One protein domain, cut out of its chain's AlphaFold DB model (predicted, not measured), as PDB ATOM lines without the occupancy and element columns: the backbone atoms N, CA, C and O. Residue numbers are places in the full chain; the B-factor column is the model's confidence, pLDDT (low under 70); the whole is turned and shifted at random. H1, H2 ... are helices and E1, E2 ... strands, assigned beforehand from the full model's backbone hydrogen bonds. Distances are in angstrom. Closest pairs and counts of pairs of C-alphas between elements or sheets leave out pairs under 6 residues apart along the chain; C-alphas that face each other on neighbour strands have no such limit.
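What this domain is: This is residues 15 to 100 of the 190 residues of a protein of Enterocloster clostridioformis (UniProt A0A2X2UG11). A strongly twisted sheet of four strands forms the body: the hairpin E3-E4 is joined edge to edge, through E4 and E5, with the hairpin E5-E6, and the strands' lines turn by 95 degrees from E3 to E6. The separate hairpin E1-E2 lies by the start of E6, the small helix H1 follows the end of E6, and in the long loop between E4 and E5 residues 65 to 71 stick out. The printed part has 86 residues, mostly strand in its named elements, in the order E1 E2 E3 E4 E5 E6 H1; both sheets, E3-E4-E5-E6 and E1-E2, are antiparallel. It is loose, radius of gyration of the C-alphas 15.9 A, and elongated, 52 by 30 by 21 A.

How they stand to each other: Look first at E3, residues 39 to 47, and E4, residues 50 to 57, an antiparallel hairpin with N 45 and O 52 2.8 A apart. E5, residues 79 to 84, forms a hairpin with E4 at 123 degrees, N 53 to O 79 being 2.8 A. E6, residues 87 to 92, forms a hairpin with E5, N 80 to O 91 being 2.8 A. These four are a meander, each strand the antiparallel neighbour of the one before. E1, residues 15 to 20, and E2, residues 25 to 32, form a hairpin, N 17 to O 29 being 3.0 A; E2 bends by 78 degrees at residue 28. The closest C-alphas of E1 and E6, Thr 17 and Arg 87, are 6.6 A apart. H1, residues 94 to 99, is not on the sheet of four; 0 of its 2 O i to N i+4 pairs are within hydrogen-bond range, but 3 of 3 O i to N i+3 pairs.

Where its parts are: Find C-alpha 39 at (-30.337, 30.667, 44.905); E3 runs 21.6 A from there, and E4 22.3 A. E2 spans 17.9 A and E6 17.0 A. H1 ends at C-alpha 99, (-41.915, 17.869, 32.282).

The domain as a whole: The C-alphas of Asp 21 and Pro 68, the two farthest apart, are 52.0 A apart. The link E4 to E5 is long, the printed part has no cut, and no printed residue is under 70 in pLDDT.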
ATOM      1  N   CYS A  15     -34.067  31.762  55.775       94.56
ATOM      2  CA  CYS A  15     -35.476  31.684  56.131       94.56
ATOM      3  C   CYS A  15     -35.612  31.732  57.658       94.56
ATOM      4  O   CYS A  15     -34.866  31.058  58.375       94.56
ATOM      5  N   TYR A  16     -36.562  32.535  58.130       96.75
ATOM      6  CA  TYR A  16     -36.949  32.635  59.529       96.75
ATOM      7  C   TYR A  16     -38.429  32.284  59.635       96.75
ATOM      8  O   TYR A  16     -39.246  32.831  58.895       96.75
ATOM      9  N   THR A  17     -38.765  31.390  60.553       97.19
ATOM     10  CA  THR A  17     -40.146  30.985  60.832       97.19
ATOM     11  C   THR A  17     -40.450  31.241  62.302       97.19
ATOM     12  O   THR A  17     -39.549  31.283  63.146       97.19
ATOM     13  N   GLY A  18     -41.720  31.485  62.603       97.25
ATOM     14  CA  GLY A  18     -42.169  31.845  63.937       97.25
ATOM     15  C   GLY A  18     -43.472  32.624  63.891       97.25
ATOM     16  O   GLY A  18     -44.242  32.523  62.934       97.25
ATOM     17  N   THR A  19     -43.707  33.408  64.932       97.56
ATOM     18  CA  THR A  19     -44.987  34.070  65.179       97.56
ATOM     19  C   THR A  19     -44.898  35.573  64.930       97.56
ATOM     20  O   THR A  19     -43.905  36.223  65.259       97.56
ATOM     21  N   PHE A  20     -45.945  36.141  64.329       97.25
ATOM     22  CA  PHE A  20     -46.090  37.583  64.141       97.25
ATOM     23  C   PHE A  20     -47.290  38.072  64.945       97.25
ATOM     24  O   PHE A  20     -48.410  37.628  64.706       97.25
ATOM     25  N   ASP A  21     -47.059  38.983  65.887       96.00
ATOM     26  CA  ASP A  21     -48.114  39.533  66.752       96.00
ATOM     27  C   ASP A  21     -48.808  40.779  66.161       96.00
ATOM     28  O   ASP A  21     -49.653  41.390  66.811       96.00
ATOM     29  N   GLY A  22     -48.458  41.164  64.929       96.50
ATOM     30  CA  GLY A  22     -48.936  42.383  64.274       96.50
ATOM     31  C   GLY A  22     -47.972  43.570  64.377       96.50
ATOM     32  O   GLY A  22     -48.093  44.505  63.589       96.50
ATOM     33  N   GLY A  23     -46.989  43.530  65.281       97.56
ATOM     34  CA  GLY A  23     -45.952  44.559  65.417       97.56
ATOM     35  C   GLY A  23     -44.526  44.015  65.356       97.56
ATOM     36  O   GLY A  23     -43.626  44.679  64.839       97.56
ATOM     37  N   ARG A  24     -44.303  42.793  65.845       97.12
ATOM     38  CA  ARG A  24     -42.996  42.148  65.906       97.12
ATOM     39  C   ARG A  24     -43.078  40.696  65.462       97.12
ATOM     40  O   ARG A  24     -43.940  39.926  65.876       97.12
ATOM     41  N   PHE A  25     -42.112  40.314  64.635       97.81
ATOM     42  CA  PHE A  25     -41.869  38.918  64.312       97.81
ATOM     43  C   PHE A  25     -40.936  38.309  65.360       97.81
ATOM     44  O   PHE A  25     -39.826  38.807  65.579       97.81
ATOM     45  N   LYS A  26     -41.390  37.245  66.022       98.06
ATOM     46  CA  LYS A  26     -40.588  36.435  66.933       98.06
ATOM     47  C   LYS A  26     -40.134  35.181  66.196       98.06
ATOM     48  O   LYS A  26     -40.923  34.278  65.943       98.06
ATOM     49  N   THR A  27     -38.843  35.131  65.886       98.00
ATOM     50  CA  THR A  27     -38.207  33.955  65.293       98.00
ATOM     51  C   THR A  27     -38.207  32.786  66.276       98.00
ATOM     52  O   THR A  27     -37.779  32.930  67.421       98.00
ATOM     53  N   GLU A  28     -38.631  31.622  65.798       97.75
ATOM     54  CA  GLU A  28     -38.591  30.340  66.508       97.75
ATOM     55  C   GLU A  28     -37.587  29.392  65.847       97.75
ATOM     56  O   GLU A  28     -36.819  28.728  66.543       97.75
ATOM     57  N   TYR A  29     -37.511  29.406  64.510       96.94
ATOM     58  CA  TYR A  29     -36.498  28.673  63.756       96.94
ATOM     59  C   TYR A  29     -35.809  29.562  62.727       96.94
ATOM     60  O   TYR A  29     -36.375  30.506  62.173       96.94
ATOM     61  N   GLN A  30     -34.555  29.217  62.455       95.81
ATOM     62  CA  GLN A  30     -33.736  29.830  61.425       95.81
ATOM     63  C   GLN A  30     -33.077  28.724  60.606       95.81
ATOM     64  O   GLN A  30     -32.431  27.834  61.156       95.81
ATOM     65  N   GLN A  31     -33.184  28.814  59.285       93.19
ATOM     66  CA  GLN A  31     -32.590  27.848  58.364       93.19
ATOM     67  C   GLN A  31     -32.044  28.535  57.111       93.19
ATOM     68  O   GLN A  31     -32.280  29.724  56.871       93.19
ATOM     69  N   TRP A  32     -31.271  27.792  56.327       92.56
ATOM     70  CA  TRP A  32     -30.983  28.177  54.950       92.56
ATOM     71  C   TRP A  32     -32.208  27.871  54.091       92.56
ATOM     72  O   TRP A  32     -32.846  26.841  54.290       92.56
ATOM     73  N   TYR A  33     -32.566  28.783  53.189       93.12
ATOM     74  CA  TYR A  33     -33.681  28.563  52.267       93.12
ATOM     75  C   TYR A  33     -33.316  27.515  51.209       93.12
ATOM     76  O   TYR A  33     -34.107  26.633  50.896       93.12
ATOM     77  N   ASP A  34     -32.093  27.606  50.693       92.31
ATOM     78  CA  ASP A  34     -31.484  26.626  49.806       92.31
ATOM     79  C   ASP A  34     -30.083  26.320  50.344       92.31
ATOM     80  O   ASP A  34     -29.405  27.215  50.855       92.31
ATOM     81  N   PHE A  35     -29.666  25.056  50.297       87.75
ATOM     82  CA  PHE A  35     -28.320  24.672  50.716       87.75
ATOM     83  C   PHE A  35     -27.294  24.882  49.595       87.75
ATOM     84  O   PHE A  35     -26.097  25.003  49.877       87.75
ATOM     85  N   GLY A  36     -27.748  24.907  48.343       80.25
ATOM     86  CA  GLY A  36     -26.950  25.246  47.186       80.25
ATOM     87  C   GLY A  36     -26.566  26.720  47.202       80.25
ATOM     88  O   GLY A  36     -27.291  27.590  47.688       80.25
ATOM     89  N   SER A  37     -25.394  26.999  46.652       78.38
ATOM     90  CA  SER A  37     -25.023  28.359  46.285       78.38
ATOM     91  C   SER A  37     -25.912  28.871  45.136       78.38
ATOM     92  O   SER A  37     -26.540  28.084  44.433       78.38
ATOM     93  N   ASN A  38     -25.950  30.190  44.932       89.62
ATOM     94  CA  ASN A  38     -26.620  30.893  43.823       89.62
ATOM     95  C   ASN A  38     -28.154  31.038  43.852       89.62
ATOM     96  O   ASN A  38     -28.688  31.779  43.031       89.62
ATOM     97  N   PHE A  39     -28.892  30.422  44.782       91.88
ATOM     98  CA  PHE A  39     -30.337  30.667  44.905       91.88
ATOM     99  C   PHE A  39     -30.612  31.997  45.629       91.88
ATOM    100  O   PHE A  39     -30.571  32.076  46.866       91.88
ATOM    101  N   TYR A  40     -30.872  33.057  44.863       93.06
ATOM    102  CA  TYR A  40     -30.887  34.434  45.355       93.06
ATOM    103  C   TYR A  40     -32.150  35.211  44.949       93.06
ATOM    104  O   TYR A  40     -32.902  34.799  44.069       93.06
ATOM    105  N   ALA A  41     -32.390  36.350  45.614       95.19
ATOM    106  CA  ALA A  41     -33.503  37.271  45.338       95.19
ATOM    107  C   ALA A  41     -34.878  36.577  45.247       95.19
ATOM    108  O   ALA A  41     -35.679  36.838  44.353       95.19
ATOM    109  N   VAL A  42     -35.125  35.663  46.184       96.06
ATOM    110  CA  VAL A  42     -36.321  34.820  46.221       96.06
ATOM    111  C   VAL A  42     -37.556  35.663  46.484       96.06
ATOM    112  O   VAL A  42     -37.615  36.397  47.471       96.06
ATOM    113  N   GLN A  43     -38.572  35.494  45.647       98.19
ATOM    114  CA  GLN A  43     -39.885  36.081  45.853       98.19
ATOM    115  C   GLN A  43     -40.942  34.983  45.845       98.19
ATOM    116  O   GLN A  43     -40.859  34.026  45.077       98.19
ATOM    117  N   SER A  44     -41.946  35.127  46.711       98.00
ATOM    118  CA  SER A  44     -43.089  34.221  46.745       98.00
ATOM    119  C   SER A  44     -44.400  34.950  46.498       98.00
ATOM    120  O   SER A  44     -44.539  36.135  46.800       98.00
ATOM    121  N   PHE A  45     -45.371  34.217  45.974       98.50
ATOM    122  CA  PHE A  45     -46.733  34.663  45.730       98.50
ATOM    123  C   PHE A  45     -47.715  33.561  46.133       98.50
ATOM    124  O   PHE A  45     -47.329  32.414  46.362       98.50
ATOM    125  N   GLU A  46     -48.976  33.937  46.297       98.31
ATOM    126  CA  GLU A  46     -50.056  32.986  46.539       98.31
ATOM    127  C   GLU A  46     -50.769  32.704  45.215       98.31
ATOM    128  O   GLU A  46     -50.987  33.620  44.418       98.31
ATOM    129  N   HIS A  47     -51.078  31.434  44.963       96.81
ATOM    130  CA  HIS A  47     -51.937  31.035  43.861       96.81
ATOM    131  C   HIS A  47     -52.740  29.778  44.208       96.81
ATOM    132  O   HIS A  47     -52.174  28.695  44.390       96.81
ATOM    133  N   SER A  48     -54.068  29.909  44.202       96.25
ATOM    134  CA  SER A  48     -55.021  28.816  44.433       96.25
ATOM    135  C   SER A  48     -54.809  28.086  45.771       96.25
ATOM    136  O   SER A  48     -54.841  26.860  45.831       96.25
ATOM    137  N   GLY A  49     -54.555  28.837  46.843       97.06
ATOM    138  CA  GLY A  49     -54.299  28.346  48.199       97.06
ATOM    139  C   GLY A  49     -52.849  27.936  48.464       97.06
ATOM    140  O   GLY A  49     -52.510  27.608  49.599       97.06
ATOM    141  N   ARG A  50     -51.979  27.972  47.450       97.88
ATOM    142  CA  ARG A  50     -50.584  27.524  47.546       97.88
ATOM    143  C   ARG A  50     -49.652  28.712  47.666       97.88
ATOM    144  O   ARG A  50     -49.829  29.722  46.983       97.88
ATOM    145  N   ARG A  51     -48.604  28.576  48.472       98.44
ATOM    146  CA  ARG A  51     -47.493  29.527  48.495       98.44
ATOM    147  C   ARG A  51     -46.422  29.035  47.528       98.44
ATOM    148  O   ARG A  51     -45.823  27.998  47.771       98.44
ATOM    149  N   ILE A  52     -46.162  29.778  46.459       98.50
ATOM    150  CA  ILE A  52     -45.174  29.413  45.435       98.50
ATOM    151  C   ILE A  52     -44.035  30.422  45.467       98.50
ATOM    152  O   ILE A  52     -44.282  31.621  45.587       98.50
ATOM    153  N   ALA A  53     -42.797  29.958  45.348       98.12
ATOM    154  CA  ALA A  53     -41.613  30.799  45.288       98.12
ATOM    155  C   ALA A  53     -40.762  30.528  44.052       98.12
ATOM    156  O   ALA A  53     -40.664  29.399  43.570       98.12
ATOM    157  N   ILE A  54     -40.122  31.588  43.570       97.88
ATOM    158  CA  ILE A  54     -39.161  31.562  42.472       97.88
ATOM    159  C   ILE A  54     -37.958  32.405  42.898       97.88
ATOM    160  O   ILE A  54     -38.117  33.493  43.455       97.88
ATOM    161  N   GLY A  55     -36.753  31.885  42.665       95.75
ATOM    162  CA  GLY A  55     -35.496  32.591  42.900       95.75
ATOM    163  C   GLY A  55     -34.740  32.829  41.600       95.75
ATOM    164  O   GLY A  55     -34.877  32.070  40.640       95.75
ATOM    165  N   TRP A  56     -33.920  33.874  41.570       95.94
ATOM    166  CA  TRP A  56     -32.902  34.043  40.540       95.94
ATOM    167  C   TRP A  56     -31.730  33.102  40.835       95.94
ATOM    168  O   TRP A  56     -31.232  33.066  41.962       95.94
ATOM    169  N   ILE A  57     -31.292  32.347  39.828       94.25
ATOM    170  CA  ILE A  57     -30.036  31.597  39.879       94.25
ATOM    171  C   ILE A  57     -28.918  32.558  39.486       94.25
ATOM    172  O   ILE A  57     -28.743  32.884  38.307       94.25
ATOM    173  N   SER A  58     -28.216  33.065  40.494       91.31
ATOM    174  CA  SER A  58     -27.119  34.005  40.304       91.31
ATOM    175  C   SER A  58     -25.858  33.317  39.780       91.31
ATOM    176  O   SER A  58     -25.721  32.098  39.803       91.31
ATOM    177  N   ASP A  59     -24.924  34.129  39.300       91.44
ATOM    178  CA  ASP A  59     -23.620  33.689  38.809       91.44
ATOM    179  C   ASP A  59     -22.512  34.087  39.800       91.44
ATOM    180  O   ASP A  59     -21.520  34.720  39.441       91.44
ATOM    181  N   PHE A  60     -22.708  33.832  41.101       88.88
ATOM    182  CA  PHE A  60     -21.756  34.309  42.113       88.88
ATOM    183  C   PHE A  60     -20.383  33.635  42.030       88.88
ATOM    184  O   PHE A  60     -19.428  34.163  42.608       88.88
ATOM    185  N   TYR A  61     -20.267  32.508  41.326       87.75
ATOM    186  CA  TYR A  61     -19.015  31.771  41.179       87.75
ATOM    187  C   TYR A  61     -18.512  31.739  39.728       87.75
ATOM    188  O   TYR A  61     -17.516  31.068  39.457       87.75
ATOM    189  N   GLY A  62     -19.121  32.510  38.820       88.31
ATOM    190  CA  GLY A  62     -18.662  32.645  37.435       88.31
ATOM    191  C   GLY A  62     -18.876  31.385  36.594       88.31
ATOM    192  O   GLY A  62     -18.061  31.068  35.727       88.31
ATOM    193  N   GLU A  63     -19.938  30.633  36.874       86.62
ATOM    194  CA  GLU A  63     -20.369  29.474  36.100       86.62
ATOM    195  C   GLU A  63     -20.941  29.851  34.723       86.62
ATOM    196  O   GLU A  63     -20.909  29.041  33.787       86.62
ATOM    197  N   HIS A  64     -21.467  31.068  34.573       87.56
ATOM    198  CA  HIS A  64     -22.068  31.538  33.336       87.56
ATOM    199  C   HIS A  64     -21.028  31.665  32.217       87.56
ATOM    200  O   HIS A  64     -20.068  32.435  32.274       87.56
ATOM    201  N   ARG A  65     -21.268  30.943  31.118       89.25
ATOM    202  CA  ARG A  65     -20.484  31.065  29.886       89.25
ATOM    203  C   ARG A  65     -21.147  32.059  28.944       89.25
ATOM    204  O   ARG A  65     -22.135  31.731  28.286       89.25
ATOM    205  N   VAL A  66     -20.556  33.245  28.839       88.88
ATOM    206  CA  VAL A  66     -21.008  34.293  27.919       88.88
ATOM    207  C   VAL A  66     -20.911  33.805  26.470       88.88
ATOM    208  O   VAL A  66     -19.878  33.288  26.041       88.88
ATOM    209  N   LYS A  67     -21.983  34.001  25.698       91.31
ATOM    210  CA  LYS A  67     -22.028  33.742  24.252       91.31
ATOM    211  C   LYS A  67     -22.640  34.942  23.520       91.31
ATOM    212  O   LYS A  67     -23.553  35.561  24.068       91.31
ATOM    213  N   PRO A  68     -22.194  35.272  22.291       93.44
ATOM    214  CA  PRO A  68     -22.863  36.277  21.467       93.44
ATOM    215  C   PRO A  68     -24.352  35.940  21.297       93.44
ATOM    216  O   PRO A  68     -24.688  34.823  20.913       93.44
ATOM    217  N   GLY A  69     -25.235  36.887  21.626       93.06
ATOM    218  CA  GLY A  69     -26.691  36.682  21.609       93.06
ATOM    219  C   GLY A  69     -27.249  35.811  22.747       93.06
ATOM    220  O   GLY A  69     -28.423  35.457  22.708       93.06
ATOM    221  N   GLY A  70     -26.435  35.445  23.743       89.12
ATOM    222  CA  GLY A  70     -26.863  34.656  24.900       89.12
ATOM    223  C   GLY A  70     -27.609  35.473  25.962       89.12
ATOM    224  O   GLY A  70     -27.469  36.691  26.044       89.12
ATOM    225  N   ALA A  71     -28.380  34.781  26.802       89.06
ATOM    226  CA  ALA A  71     -29.027  35.362  27.977       89.06
ATOM    227  C   ALA A  71     -28.109  35.290  29.208       89.06
ATOM    228  O   ALA A  71     -27.348  34.335  29.350       89.06
ATOM    229  N   CYS A  72     -28.223  36.264  30.115       87.69
ATOM    230  CA  CYS A  72     -27.517  36.273  31.397       87.69
ATOM    231  C   CYS A  72     -28.528  36.124  32.541       87.69
ATOM    232  O   CYS A  72     -29.315  37.034  32.804       87.69
ATOM    233  N   GLY A  73     -28.498  34.966  33.202       88.69
ATOM    234  CA  GLY A  73     -29.381  34.620  34.315       88.69
ATOM    235  C   GLY A  73     -30.540  33.696  33.939       88.69
ATOM    236  O   GLY A  73     -30.970  33.615  32.789       88.69
ATOM    237  N   SER A  74     -31.043  32.989  34.946       92.81
ATOM    238  CA  SER A  74     -32.221  32.129  34.854       92.81
ATOM    239  C   SER A  74     -33.011  32.173  36.160       92.81
ATOM    240  O   SER A  74     -32.479  32.509  37.219       92.81
ATOM    241  N   PHE A  75     -34.294  31.832  36.088       96.25
ATOM    242  CA  PHE A  75     -35.073  31.540  37.283       96.25
ATOM    243  C   PHE A  75     -34.930  30.069  37.666       96.25
ATOM    244  O   PHE A  75     -34.725  29.203  36.813       96.25
ATOM    245  N   SER A  76     -35.065  29.787  38.959       95.12
ATOM    246  CA  SER A  76     -35.240  28.430  39.455       95.12
ATOM    247  C   SER A  76     -36.537  27.816  38.930       95.12
ATOM    248  O   SER A  76     -37.471  28.532  38.560       95.12
ATOM    249  N   LEU A  77     -36.658  26.486  39.016       96.38
ATOM    250  CA  LEU A  77     -37.989  25.881  38.994       96.38
ATOM    251  C   LEU A  77     -38.842  26.490  40.123       96.38
ATOM    252  O   LEU A  77     -38.304  26.736  41.214       96.38
ATOM    253  N   PRO A  78     -40.134  26.760  39.875       97.31
ATOM    254  CA  PRO A  78     -41.043  27.210  40.916       97.31
ATOM    255  C   PRO A  78     -41.180  26.135  41.991       97.31
ATOM    256  O   PRO A  78     -41.300  24.945  41.685       97.31
ATOM    257  N   ARG A  79     -41.160  26.568  43.252       97.75
ATOM    258  CA  ARG A  79     -41.257  25.687  44.417       97.75
ATOM    259  C   ARG A  79     -42.495  26.003  45.233       97.75
ATOM    260  O   ARG A  79     -42.721  27.163  45.571       97.75
ATOM    261  N   GLU A  80     -43.271  24.985  45.556       98.31
ATOM    262  CA  GLU A  80     -44.344  25.076  46.534       98.31
ATOM    263  C   GLU A  80     -43.748  25.069  47.943       98.31
ATOM    264  O   GLU A  80     -42.798  24.334  48.217       98.31
ATOM    265  N   LEU A  81     -44.255  25.942  48.813       97.50
ATOM    266  CA  LEU A  81     -43.795  26.095  50.186       97.50
ATOM    267  C   LEU A  81     -44.846  25.569  51.151       97.50
ATOM    268  O   LEU A  81     -45.989  26.030  51.136       97.50
ATOM    269  N   HIS A  82     -44.425  24.695  52.055       95.94
ATOM    270  CA  HIS A  82     -45.257  24.192  53.138       95.94
ATOM    271  C   HIS A  82     -44.484  24.201  54.462       95.94
ATOM    272  O   HIS A  82     -43.261  24.343  54.499       95.94
ATOM    273  N   MET A  83     -45.218  24.138  55.569       96.19
ATOM    274  CA  MET A  83     -44.661  24.187  56.918       96.19
ATOM    275  C   MET A  83     -44.857  22.840  57.597       96.19
ATOM    276  O   MET A  83     -45.989  22.377  57.706       96.19
ATOM    277  N   GLU A  84     -43.788  22.271  58.143       94.25
ATOM    278  CA  GLU A  84     -43.867  21.086  58.999       94.25
ATOM    279  C   GLU A  84     -43.000  21.281  60.235       94.25
ATOM    280  O   GLU A  84     -41.848  21.705  60.140       94.25
ATOM    281  N   HIS A  85     -43.551  20.985  61.414       95.19
ATOM    282  CA  HIS A  85     -42.827  21.068  62.690       95.19
ATOM    283  C   HIS A  85     -42.083  22.408  62.894       95.19
ATOM    284  O   HIS A  85     -40.965  22.448  63.409       95.19
ATOM    285  N   GLY A  86     -42.689  23.511  62.440       94.00
ATOM    286  CA  GLY A  86     -42.121  24.859  62.536       94.00
ATOM    287  C   GLY A  86     -41.040  25.192  61.502       94.00
ATOM    288  O   GLY A  86     -40.535  26.313  61.510       94.00
ATOM    289  N   ARG A  87     -40.700  24.285  60.580       94.50
ATOM    290  CA  ARG A  87     -39.717  24.505  59.510       94.50
ATOM    291  C   ARG A  87     -40.386  24.668  58.154       94.50
ATOM    292  O   ARG A  87     -41.447  24.102  57.908       94.50
ATOM    293  N   LEU A  88     -39.742  25.443  57.286       95.00
ATOM    294  CA  LEU A  88     -40.180  25.626  55.907       95.00
ATOM    295  C   LEU A  88     -39.621  24.492  55.046       95.00
ATOM    296  O   LEU A  88     -38.411  24.262  55.035       95.00
ATOM    297  N   PHE A  89     -40.491  23.839  54.297       95.44
ATOM    298  CA  PHE A  89     -40.146  22.849  53.290       95.44
ATOM    299  C   PHE A  89     -40.488  23.394  51.910       95.44
ATOM    300  O   PHE A  89     -41.391  24.222  51.753       95.44
ATOM    301  N   THR A  90     -39.713  22.965  50.915       94.62
ATOM    302  CA  THR A  90     -39.884  23.399  49.531       94.62
ATOM    303  C   THR A  90     -39.788  22.205  48.603       94.62
ATOM    304  O   THR A  90     -38.805  21.466  48.668       94.62
ATOM    305  N   GLU A  91     -40.738  22.075  47.693       94.31
ATOM    306  CA  GLU A  91     -40.761  21.037  46.661       94.31
ATOM    307  C   GLU A  91     -41.057  21.668  45.297       94.31
ATOM    308  O   GLU A  91     -41.677  22.733  45.255       94.31
ATOM    309  N   PRO A  92     -40.611  21.093  44.165       96.62
ATOM    310  CA  PRO A  92     -41.066  21.548  42.854       96.62
ATOM    311  C   PRO A  92     -42.595  21.556  42.801       96.62
ATOM    312  O   PRO A  92     -43.237  20.628  43.282       96.62
ATOM    313  N   VAL A  93     -43.196  22.583  42.199       95.81
ATOM    314  CA  VAL A  93     -44.655  22.579  42.019       95.81
ATOM    315  C   VAL A  93     -45.082  21.370  41.178       95.81
ATOM    316  O   VAL A  93     -44.361  20.951  40.267       95.81
ATOM    317  N   LYS A  94     -46.276  20.825  41.439       93.69
ATOM    318  CA  LYS A  94     -46.813  19.646  40.730       93.69
ATOM    319  C   LYS A  94     -46.752  19.760  39.197       93.69
ATOM    320  O   LYS A  94     -46.551  18.767  38.506       93.69
ATOM    321  N   GLU A  95     -46.877  20.969  38.656       94.88
ATOM    322  CA  GLU A  95     -46.809  21.253  37.223       94.88
ATOM    323  C   GLU A  95     -45.434  20.918  36.622       94.88
ATOM    324  O   GLU A  95     -45.355  20.487  35.472       94.88
ATOM    325  N   CYS A  96     -44.350  21.040  37.398       91.62
ATOM    326  CA  CYS A  96     -43.006  20.664  36.957       91.62
ATOM    327  C   CYS A  96     -42.882  19.163  36.675       91.62
ATOM    328  O   CYS A  96     -42.091  18.778  35.816       91.62
ATOM    329  N   TYR A  97     -43.671  18.313  37.333       86.06
ATOM    330  CA  TYR A  97     -43.636  16.867  37.095       86.06
ATOM    331  C   TYR A  97     -44.228  16.485  35.732       86.06
ATOM    332  O   TYR A  97     -43.882  15.439  35.194       86.06
ATOM    333  N   GLY A  98     -45.021  17.364  35.106       82.94
ATOM    334  CA  GLY A  98     -45.443  17.205  33.712       82.94
ATOM    335  C   GLY A  98     -44.303  17.346  32.693       82.94
ATOM    336  O   GLY A  98     -44.487  17.016  31.526       82.94
ATOM    337  N   LEU A  99     -43.123  17.823  33.115       85.00
ATOM    338  CA  LEU A  99     -41.915  17.869  32.282       85.00
ATOM    339  C   LEU A  99     -41.172  16.528  32.245       85.00
ATOM    340  O   LEU A  99     -40.248  16.371  31.441       85.00
ATOM    341  N   LEU A 100     -41.533  15.583  33.120       81.06
ATOM    342  CA  LEU A 100     -40.941  14.253  33.121       81.06
ATOM    343  C   LEU A 100     -41.278  13.542  31.806       81.06
ATOM    344  O   LEU A 100     -42.417  13.547  31.342       81.06
TER     345      LEU A 100